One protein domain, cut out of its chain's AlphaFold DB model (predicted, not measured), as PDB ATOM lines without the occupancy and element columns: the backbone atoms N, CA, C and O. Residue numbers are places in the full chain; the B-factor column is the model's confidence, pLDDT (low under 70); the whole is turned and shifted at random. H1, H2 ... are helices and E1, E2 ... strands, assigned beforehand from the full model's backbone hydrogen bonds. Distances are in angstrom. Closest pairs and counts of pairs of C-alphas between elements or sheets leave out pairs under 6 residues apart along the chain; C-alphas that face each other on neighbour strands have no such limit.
ATOM      1  N   ILE A 126     -66.638 -62.351 100.919       90.12
ATOM      2  CA  ILE A 126     -66.637 -62.170  99.464       90.12
ATOM      3  C   ILE A 126     -67.910 -61.442  99.039       90.12
ATOM      4  O   ILE A 126     -69.023 -61.945  99.211       90.12
ATOM      5  N   GLU A 127     -67.738 -60.295  98.396       88.75
ATOM      6  CA  GLU A 127     -68.799 -59.554  97.730       88.75
ATOM      7  C   GLU A 127     -68.653 -59.652  96.216       88.75
ATOM      8  O   GLU A 127     -67.567 -59.466  95.662       88.75
ATOM      9  N   ARG A 128     -69.768 -59.951  95.545       90.69
ATOM     10  CA  ARG A 128     -69.837 -60.036  94.088       90.69
ATOM     11  C   ARG A 128     -70.348 -58.742  93.470       90.69
ATOM     12  O   ARG A 128     -71.211 -58.075  94.038       90.69
ATOM     13  N   PHE A 129     -69.868 -58.437  92.274       88.50
ATOM     14  CA  PHE A 129     -70.371 -57.340  91.457       88.50
ATOM     15  C   PHE A 129     -70.042 -57.573  89.982       88.50
ATOM     16  O   PHE A 129     -69.097 -58.274  89.636       88.50
ATOM     17  N   ASN A 130     -70.843 -56.999  89.096       86.44
ATOM     18  CA  ASN A 130     -70.644 -57.021  87.652       86.44
ATOM     19  C   ASN A 130     -71.384 -55.826  87.027       86.44
ATOM     20  O   ASN A 130     -72.032 -55.054  87.729       86.44
ATOM     21  N   ARG A 131     -71.350 -55.687  85.700       82.69
ATOM     22  CA  ARG A 131     -72.028 -54.583  84.994       82.69
ATOM     23  C   ARG A 131     -73.538 -54.472  85.285       82.69
ATOM     24  O   ARG A 131     -74.083 -53.374  85.335       82.69
ATOM     25  N   SER A 132     -74.220 -55.597  85.463       83.69
ATOM     26  CA  SER A 132     -75.662 -55.685  85.738       83.69
ATOM     27  C   SER A 132     -76.004 -55.625  87.231       83.69
ATOM     28  O   SER A 132     -77.136 -55.308  87.587       83.69
ATOM     29  N   VAL A 133     -75.051 -55.935  88.109       84.44
ATOM     30  CA  VAL A 133     -75.201 -55.959  89.568       84.44
ATOM     31  C   VAL A 133     -74.095 -55.090  90.165       84.44
ATOM     32  O   VAL A 133     -72.977 -55.580  90.346       84.44
ATOM     33  N   PRO A 134     -74.363 -53.802  90.444       85.00
ATOM     34  CA  PRO A 134     -73.341 -52.904  90.963       85.00
ATOM     35  C   PRO A 134     -72.838 -53.384  92.324       85.00
ATOM     36  O   PRO A 134     -73.573 -54.011  93.090       85.00
ATOM     37  N   ALA A 135     -71.587 -53.048  92.627       86.19
ATOM     38  CA  ALA A 135     -71.041 -53.238  93.961       86.19
ATOM     39  C   ALA A 135     -71.854 -52.463  95.007       86.19
ATOM     40  O   ALA A 135     -72.412 -51.396  94.722       86.19
ATOM     41  N   ASP A 136     -71.885 -52.981  96.236       86.56
ATOM     42  CA  ASP A 136     -72.417 -52.242  97.375       86.56
ATOM     43  C   ASP A 136     -71.653 -50.915  97.511       86.56
ATOM     44  O   ASP A 136     -70.421 -50.879  97.504       86.56
ATOM     45  N   ARG A 137     -72.380 -49.803  97.653       87.12
ATOM     46  CA  ARG A 137     -71.780 -48.464  97.795       87.12
ATOM     47  C   ARG A 137     -70.882 -48.350  99.031       87.12
ATOM     48  O   ARG A 137     -70.047 -47.453  99.100       87.12
ATOM     49  N   THR A 138     -71.053 -49.241 100.003       88.62
ATOM     50  CA  THR A 138     -70.255 -49.319 101.229       88.62
ATOM     51  C   THR A 138     -69.017 -50.207 101.099       88.62
ATOM     52  O   THR A 138     -68.170 -50.166 101.990       88.62
ATOM     53  N   LEU A 139     -68.851 -50.955  99.999       88.56
ATOM     54  CA  LEU A 139     -67.724 -51.872  99.792       88.56
ATOM     55  C   LEU A 139     -66.371 -51.147  99.831       88.56
ATOM     56  O   LEU A 139     -65.519 -51.479 100.653       88.56
ATOM     57  N   ALA A 140     -66.183 -50.122  98.992       91.19
ATOM     58  CA  ALA A 140     -64.935 -49.355  98.965       91.19
ATOM     59  C   ALA A 140     -64.636 -48.643 100.306       91.19
ATOM     60  O   ALA A 140     -63.508 -48.770 100.790       91.19
ATOM     61  N   PRO A 141     -65.610 -47.979 100.969       91.69
ATOM     62  CA  PRO A 141     -65.422 -47.466 102.328       91.69
ATOM     63  C   PRO A 141     -64.989 -48.534 103.340       91.69
ATOM     64  O   PRO A 141     -64.038 -48.321 104.087       91.69
ATOM     65  N   ARG A 142     -65.629 -49.710 103.347       89.62
ATOM     66  CA  ARG A 142     -65.285 -50.809 104.268       89.62
ATOM     67  C   ARG A 142     -63.882 -51.364 104.005       89.62
ATOM     68  O   ARG A 142     -63.186 -51.731 104.957       89.62
ATOM     69  N   LEU A 143     -63.446 -51.411 102.742       89.44
ATOM     70  CA  LEU A 143     -62.103 -51.872 102.367       89.44
ATOM     71  C   LEU A 143     -61.053 -50.880 102.875       89.44
ATOM     72  O   LEU A 143     -60.088 -51.273 103.531       89.44
ATOM     73  N   ALA A 144     -61.284 -49.586 102.652       92.25
ATOM     74  CA  ALA A 144     -60.421 -48.516 103.139       92.25
ATOM     75  C   ALA A 144     -60.311 -48.502 104.672       92.25
ATOM     76  O   ALA A 144     -59.205 -48.436 105.217       92.25
ATOM     77  N   GLU A 145     -61.436 -48.655 105.374       90.94
ATOM     78  CA  GLU A 145     -61.461 -48.732 106.836       90.94
ATOM     79  C   GLU A 145     -60.652 -49.941 107.343       90.94
ATOM     80  O   GLU A 145     -59.942 -49.863 108.347       90.94
ATOM     81  N   THR A 146     -60.701 -51.066 106.626       88.50
ATOM     82  CA  THR A 146     -59.928 -52.270 106.964       88.50
ATOM     83  C   THR A 146     -58.424 -52.022 106.857       88.50
ATOM     84  O   THR A 146     -57.683 -52.369 107.783       88.50
ATOM     85  N   VAL A 147     -57.972 -51.327 105.807       90.50
ATOM     86  CA  VAL A 147     -56.568 -50.902 105.674       90.50
ATOM     87  C   VAL A 147     -56.170 -49.967 106.819       90.50
ATOM     88  O   VAL A 147     -55.135 -50.179 107.456       90.50
ATOM     89  N   LYS A 148     -57.012 -48.979 107.149       93.19
ATOM     90  CA  LYS A 148     -56.778 -48.062 108.276       93.19
ATOM     91  C   LYS A 148     -56.610 -48.796 109.601       93.19
ATOM     92  O   LYS A 148     -55.686 -48.482 110.353       93.19
ATOM     93  N   ARG A 149     -57.466 -49.783 109.892       90.12
ATOM     94  CA  ARG A 149     -57.350 -50.611 111.106       90.12
ATOM     95  C   ARG A 149     -56.027 -51.379 111.133       90.12
ATOM     96  O   ARG A 149     -55.353 -51.377 112.164       90.12
ATOM     97  N   GLY A 150     -55.619 -51.961 110.003       89.00
ATOM     98  CA  GLY A 150     -54.317 -52.627 109.859       89.00
ATOM     99  C   GLY A 150     -53.122 -51.683 110.046       89.00
ATOM    100  O   GLY A 150     -52.077 -52.092 110.543       89.00
ATOM    101  N   CYS A 151     -53.295 -50.399 109.729       92.12
ATOM    102  CA  CYS A 151     -52.300 -49.336 109.886       92.12
ATOM    103  C   CYS A 151     -52.475 -48.508 111.174       92.12
ATOM    104  O   CYS A 151     -51.966 -47.390 111.255       92.12
ATOM    105  N   SER A 152     -53.177 -49.025 112.187       90.56
ATOM    106  CA  SER A 152     -53.579 -48.261 113.382       90.56
ATOM    107  C   SER A 152     -52.435 -47.565 114.133       90.56
ATOM    108  O   SER A 152     -52.671 -46.510 114.725       90.56
ATOM    109  N   GLY A 153     -51.218 -48.117 114.074       93.38
ATOM    110  CA  GLY A 153     -50.006 -47.558 114.684       93.38
ATOM    111  C   GLY A 153     -49.287 -46.477 113.866       93.38
ATOM    112  O   GLY A 153     -48.253 -45.981 114.307       93.38
ATOM    113  N   ARG A 154     -49.786 -46.112 112.679       95.50
ATOM    114  CA  ARG A 154     -49.169 -45.093 111.822       95.50
ATOM    115  C   ARG A 154     -49.814 -43.718 112.005       95.50
ATOM    116  O   ARG A 154     -51.033 -43.608 112.123       95.50
ATOM    117  N   ALA A 155     -48.999 -42.663 111.952       95.94
ATOM    118  CA  ALA A 155     -49.468 -41.277 112.045       95.94
ATOM    119  C   ALA A 155     -50.267 -40.822 110.808       95.94
ATOM    120  O   ALA A 155     -51.142 -39.972 110.919       95.94
ATOM    121  N   ASP A 156     -50.001 -41.411 109.641       96.50
ATOM    122  CA  ASP A 156     -50.624 -41.085 108.351       96.50
ATOM    123  C   ASP A 156     -51.840 -41.970 108.010       96.50
ATOM    124  O   ASP A 156     -52.307 -41.977 106.873       96.50
ATOM    125  N   ARG A 157     -52.388 -42.715 108.980       95.56
ATOM    126  CA  ARG A 157     -53.461 -43.704 108.756       95.56
ATOM    127  C   ARG A 157     -54.726 -43.148 108.086       95.56
ATOM    128  O   ARG A 157     -55.354 -43.866 107.316       95.56
ATOM    129  N   ASP A 158     -55.094 -41.893 108.352       95.25
ATOM    130  CA  ASP A 158     -56.275 -41.254 107.746       95.25
ATOM    131  C   ASP A 158     -56.019 -40.874 106.274       95.25
ATOM    132  O   ASP A 158     -56.903 -40.987 105.422       95.25
ATOM    133  N   ALA A 159     -54.776 -40.497 105.948       96.38
ATOM    134  CA  ALA A 159     -54.354 -40.287 104.565       96.38
ATOM    135  C   ALA A 159     -54.297 -41.620 103.799       96.38
ATOM    136  O   ALA A 159     -54.739 -41.688 102.653       96.38
ATOM    137  N   ILE A 160     -53.826 -42.692 104.448       96.12
ATOM    138  CA  ILE A 160     -53.836 -44.055 103.894       96.12
ATOM    139  C   ILE A 160     -55.265 -44.529 103.623       96.12
ATOM    140  O   ILE A 160     -55.515 -45.093 102.561       96.12
ATOM    141  N   GLU A 161     -56.206 -44.294 104.542       96.19
ATOM    142  CA  GLU A 161     -57.626 -44.610 104.336       96.19
ATOM    143  C   GLU A 161     -58.173 -43.907 103.096       96.19
ATOM    144  O   GLU A 161     -58.722 -44.560 102.213       96.19
ATOM    145  N   SER A 162     -57.965 -42.593 102.995       96.31
ATOM    146  CA  SER A 162     -58.453 -41.792 101.868       96.31
ATOM    147  C   SER A 162     -57.865 -42.268 100.536       96.31
ATOM    148  O   SER A 162     -58.599 -42.468  99.570       96.31
ATOM    149  N   ALA A 163     -56.554 -42.528 100.496       96.88
ATOM    150  CA  ALA A 163     -55.890 -43.068  99.313       96.88
ATOM    151  C   ALA A 163     -56.410 -44.470  98.950       96.88
ATOM    152  O   ALA A 163     -56.666 -44.756  97.781       96.88
ATOM    153  N   SER A 164     -56.614 -45.333  99.949       95.56
ATOM    154  CA  SER A 164     -57.146 -46.684  99.754       95.56
ATOM    155  C   SER A 164     -58.574 -46.645  99.217       95.56
ATOM    156  O   SER A 164     -58.892 -47.374  98.283       95.56
ATOM    157  N   PHE A 165     -59.423 -45.762  99.753       95.56
ATOM    158  CA  PHE A 165     -60.784 -45.548  99.262       95.56
ATOM    159  C   PHE A 165     -60.792 -45.166  97.783       95.56
ATOM    160  O   PHE A 165     -61.543 -45.768  97.014       95.56
ATOM    161  N   SER A 166     -59.943 -44.216  97.374       96.25
ATOM    162  CA  SER A 166     -59.807 -43.842  95.965       96.25
ATOM    163  C   SER A 166     -59.378 -45.037  95.115       96.25
ATOM    164  O   SER A 166     -60.060 -45.360  94.151       96.25
ATOM    165  N   ILE A 167     -58.317 -45.756  95.503       95.62
ATOM    166  CA  ILE A 167     -57.827 -46.923  94.749       95.62
ATOM    167  C   ILE A 167     -58.922 -47.984  94.591       95.62
ATOM    168  O   ILE A 167     -59.170 -48.451  93.483       95.62
ATOM    169  N   PHE A 168     -59.594 -48.366  95.680       94.31
ATOM    170  CA  PHE A 168     -60.635 -49.391  95.621       94.31
ATOM    171  C   PHE A 168     -61.850 -48.936  94.814       94.31
ATOM    172  O   PHE A 168     -62.374 -49.730  94.035       94.31
ATOM    173  N   SER A 169     -62.272 -47.677  94.950       93.25
ATOM    174  CA  SER A 169     -63.391 -47.133  94.172       93.25
ATOM    175  C   SER A 169     -63.092 -47.153  92.676       93.25
ATOM    176  O   SER A 169     -63.931 -47.609  91.907       93.25
ATOM    177  N   GLU A 170     -61.883 -46.755  92.273       94.62
ATOM    178  CA  GLU A 170     -61.463 -46.780  90.869       94.62
ATOM    179  C   GLU A 170     -61.346 -48.210  90.326       94.62
ATOM    180  O   GLU A 170     -61.803 -48.499  89.224       94.62
ATOM    181  N   LEU A 171     -60.777 -49.150  91.089       92.31
ATOM    182  CA  LEU A 171     -60.685 -50.553  90.658       92.31
ATOM    183  C   LEU A 171     -62.072 -51.192  90.489       92.31
ATOM    184  O   LEU A 171     -62.321 -51.872  89.492       92.31
ATOM    185  N   ILE A 172     -62.979 -50.959  91.440       91.25
ATOM    186  CA  ILE A 172     -64.357 -51.466  91.387       91.25
ATOM    187  C   ILE A 172     -65.126 -50.804  90.237       91.25
ATOM    188  O   ILE A 172     -65.783 -51.504  89.463       91.25
ATOM    189  N   GLY A 173     -65.009 -49.480  90.096       89.50
ATOM    190  CA  GLY A 173     -65.616 -48.701  89.017       89.50
ATOM    191  C   GLY A 173     -65.165 -49.190  87.645       89.50
ATOM    192  O   GLY A 173     -66.001 -49.531  86.814       89.50
ATOM    193  N   ASN A 174     -63.859 -49.382  87.445       90.12
ATOM    194  CA  ASN A 174     -63.307 -49.901  86.192       90.12
ATOM    195  C   ASN A 174     -63.891 -51.266  85.810       90.12
ATOM    196  O   ASN A 174     -64.248 -51.501  84.656       90.12
ATOM    197  N   VAL A 175     -64.020 -52.181  86.767       87.69
ATOM    198  CA  VAL A 175     -64.629 -53.489  86.505       87.69
ATOM    199  C   VAL A 175     -66.112 -53.348  86.146       87.69
ATOM    200  O   VAL A 175     -66.574 -53.983  85.193       87.69
ATOM    201  N   TYR A 176     -66.858 -52.515  86.871       86.94
ATOM    202  CA  TYR A 176     -68.277 -52.270  86.614       86.94
ATOM    203  C   TYR A 176     -68.517 -51.644  85.228       86.94
ATOM    204  O   TYR A 176     -69.360 -52.111  84.456       86.94
ATOM    205  N   GLU A 177     -67.739 -50.620  84.885       87.50
ATOM    206  CA  GLU A 177     -67.928 -49.798  83.692       87.50
ATOM    207  C   GLU A 177     -67.324 -50.432  82.435       87.50
ATOM    208  O   GLU A 177     -67.898 -50.310  81.342       87.50
ATOM    209  N   HIS A 178     -66.203 -51.150  82.577       87.25
ATOM    210  CA  HIS A 178     -65.358 -51.536  81.444       87.25
ATOM    211  C   HIS A 178     -65.069 -53.033  81.303       87.25
ATOM    212  O   HIS A 178     -64.585 -53.422  80.245       87.25
ATOM    213  N   SER A 179     -65.371 -53.898  82.284       85.81
ATOM    214  CA  SER A 179     -64.973 -55.317  82.165       85.81
ATOM    215  C   SER A 179     -65.597 -56.032  80.963       85.81
ATOM    216  O   SER A 179     -64.957 -56.894  80.368       85.81
ATOM    217  N   GLY A 180     -66.859 -55.723  80.634       80.31
ATOM    218  CA  GLY A 180     -67.618 -56.415  79.582       80.31
ATOM    219  C   GLY A 180     -67.796 -57.924  79.816       80.31
ATOM    220  O   GLY A 180     -68.270 -58.627  78.925       80.31
ATOM    221  N   SER A 181     -67.415 -58.428  80.995       83.56
ATOM    222  CA  SER A 181     -67.421 -59.848  81.333       83.56
ATOM    223  C   SER A 181     -68.837 -60.326  81.651       83.56
ATOM    224  O   SER A 181     -69.579 -59.665  82.377       83.56
ATOM    225  N   ALA A 182     -69.191 -61.511  81.149       82.06
ATOM    226  CA  ALA A 182     -70.415 -62.218  81.534       82.06
ATOM    227  C   ALA A 182     -70.295 -62.927  82.900       82.06
ATOM    228  O   ALA A 182     -71.266 -63.498  83.387       82.06
ATOM    229  N   ILE A 183     -69.099 -62.918  83.491       86.50
ATOM    230  CA  ILE A 183     -68.779 -63.553  84.769       86.50
ATOM    231  C   ILE A 183     -68.549 -62.467  85.812       86.50
ATOM    232  O   ILE A 183     -67.914 -61.448  85.523       86.50
ATOM    233  N   ASP A 184     -69.050 -62.725  87.017       89.69
ATOM    234  CA  ASP A 184     -68.947 -61.830  88.164       89.69
ATOM    235  C   ASP A 184     -67.491 -61.554  88.555       89.69
ATOM    236  O   ASP A 184     -66.610 -62.417  88.477       89.69
ATOM    237  N   ALA A 185     -67.263 -60.332  89.021       90.50
ATOM    238  CA  ALA A 185     -66.073 -59.956  89.755       90.50
ATOM    239  C   ALA A 185     -66.323 -60.058  91.259       90.50
ATOM    240  O   ALA A 185     -67.465 -60.050  91.730       90.50
ATOM    241  N   TYR A 186     -65.229 -60.141  92.008       92.12
ATOM    242  CA  TYR A 186     -65.260 -60.374  93.442       92.12
ATOM    243  C   TYR A 186     -64.284 -59.451  94.158       92.12
ATOM    244  O   TYR A 186     -63.140 -59.291  93.730       92.12
ATOM    245  N   ALA A 187     -64.727 -58.892  95.277       88.75
ATOM    246  CA  ALA A 187     -63.874 -58.262  96.270       88.75
ATOM    247  C   ALA A 187     -64.014 -59.034  97.580       88.75
ATOM    248  O   ALA A 187     -65.085 -59.555  97.880       88.75
ATOM    249  N   ALA A 188     -62.934 -59.120  98.344       85.31
ATOM    250  CA  ALA A 188     -62.917 -59.811  99.623       85.31
ATOM    251  C   ALA A 188     -62.454 -58.823 100.701       85.31
ATOM    252  O   ALA A 188     -61.398 -58.206 100.553       85.31
ATOM    253  N   LEU A 189     -63.294 -58.643 101.721       70.31
ATOM    254  CA  LEU A 189     -63.193 -57.648 102.795       70.31
ATOM    255  C   LEU A 189     -62.769 -58.271 104.106       70.31
ATOM    256  O   LEU A 189     -63.643 -59.003 104.604       70.31
TER     257      LEU A 189
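What this domain is: This is residues 126 to 189 of the 189 residues of an uncharacterized protein of Novosphingobium umbonatum (UniProt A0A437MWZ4). A rod with long helix H2 along one side; shorter helix H1 and a small ribbon of strands E1 and E2 lie along its other side, one after the other. The printed part has 64 residues with two named helices and two named strands, in the order E1, H1, H2, E2, mostly helix; the sheet E1 - E2 is antiparallel. It is only just loose, close to compact, with a radius of gyration of the C-alphas of 12.9 A and spans of 42 by 19 by 14 A.

Where its parts are: E1, residues 126 to 129, begins at C-alpha 126 (-66.637, -62.170, 99.464). H1, residues 139 to 150, measures 16.8 A; H2, residues 157 to 178, 30.8 A. E2, residues 185 to 188, ends at C-alpha 188 (-62.917, -59.811, 99.623).

How they stand to each other: H1 and H2, a helical hairpin, touch, the closest C-alphas being Ala 144 and Phe 165, 4.9 A, at a shallow tilt of 32 degrees, opposite ways. In both, every O i to N i+4 pair is within hydrogen-bond range. E1 and E2 are antiparallel at 150 degrees, with N 127 and O 187 within hydrogen-bond range at 2.8 A. H1 and E2 are near each other, with 5 pairs of C-alphas within 10 A.

The domain as a whole: The farthest C-alphas, Ala 155 and Ala 182, are 42.5 A apart. The printed part has no cut, its three links are short, and no printed residue is under 70 in pLDDT.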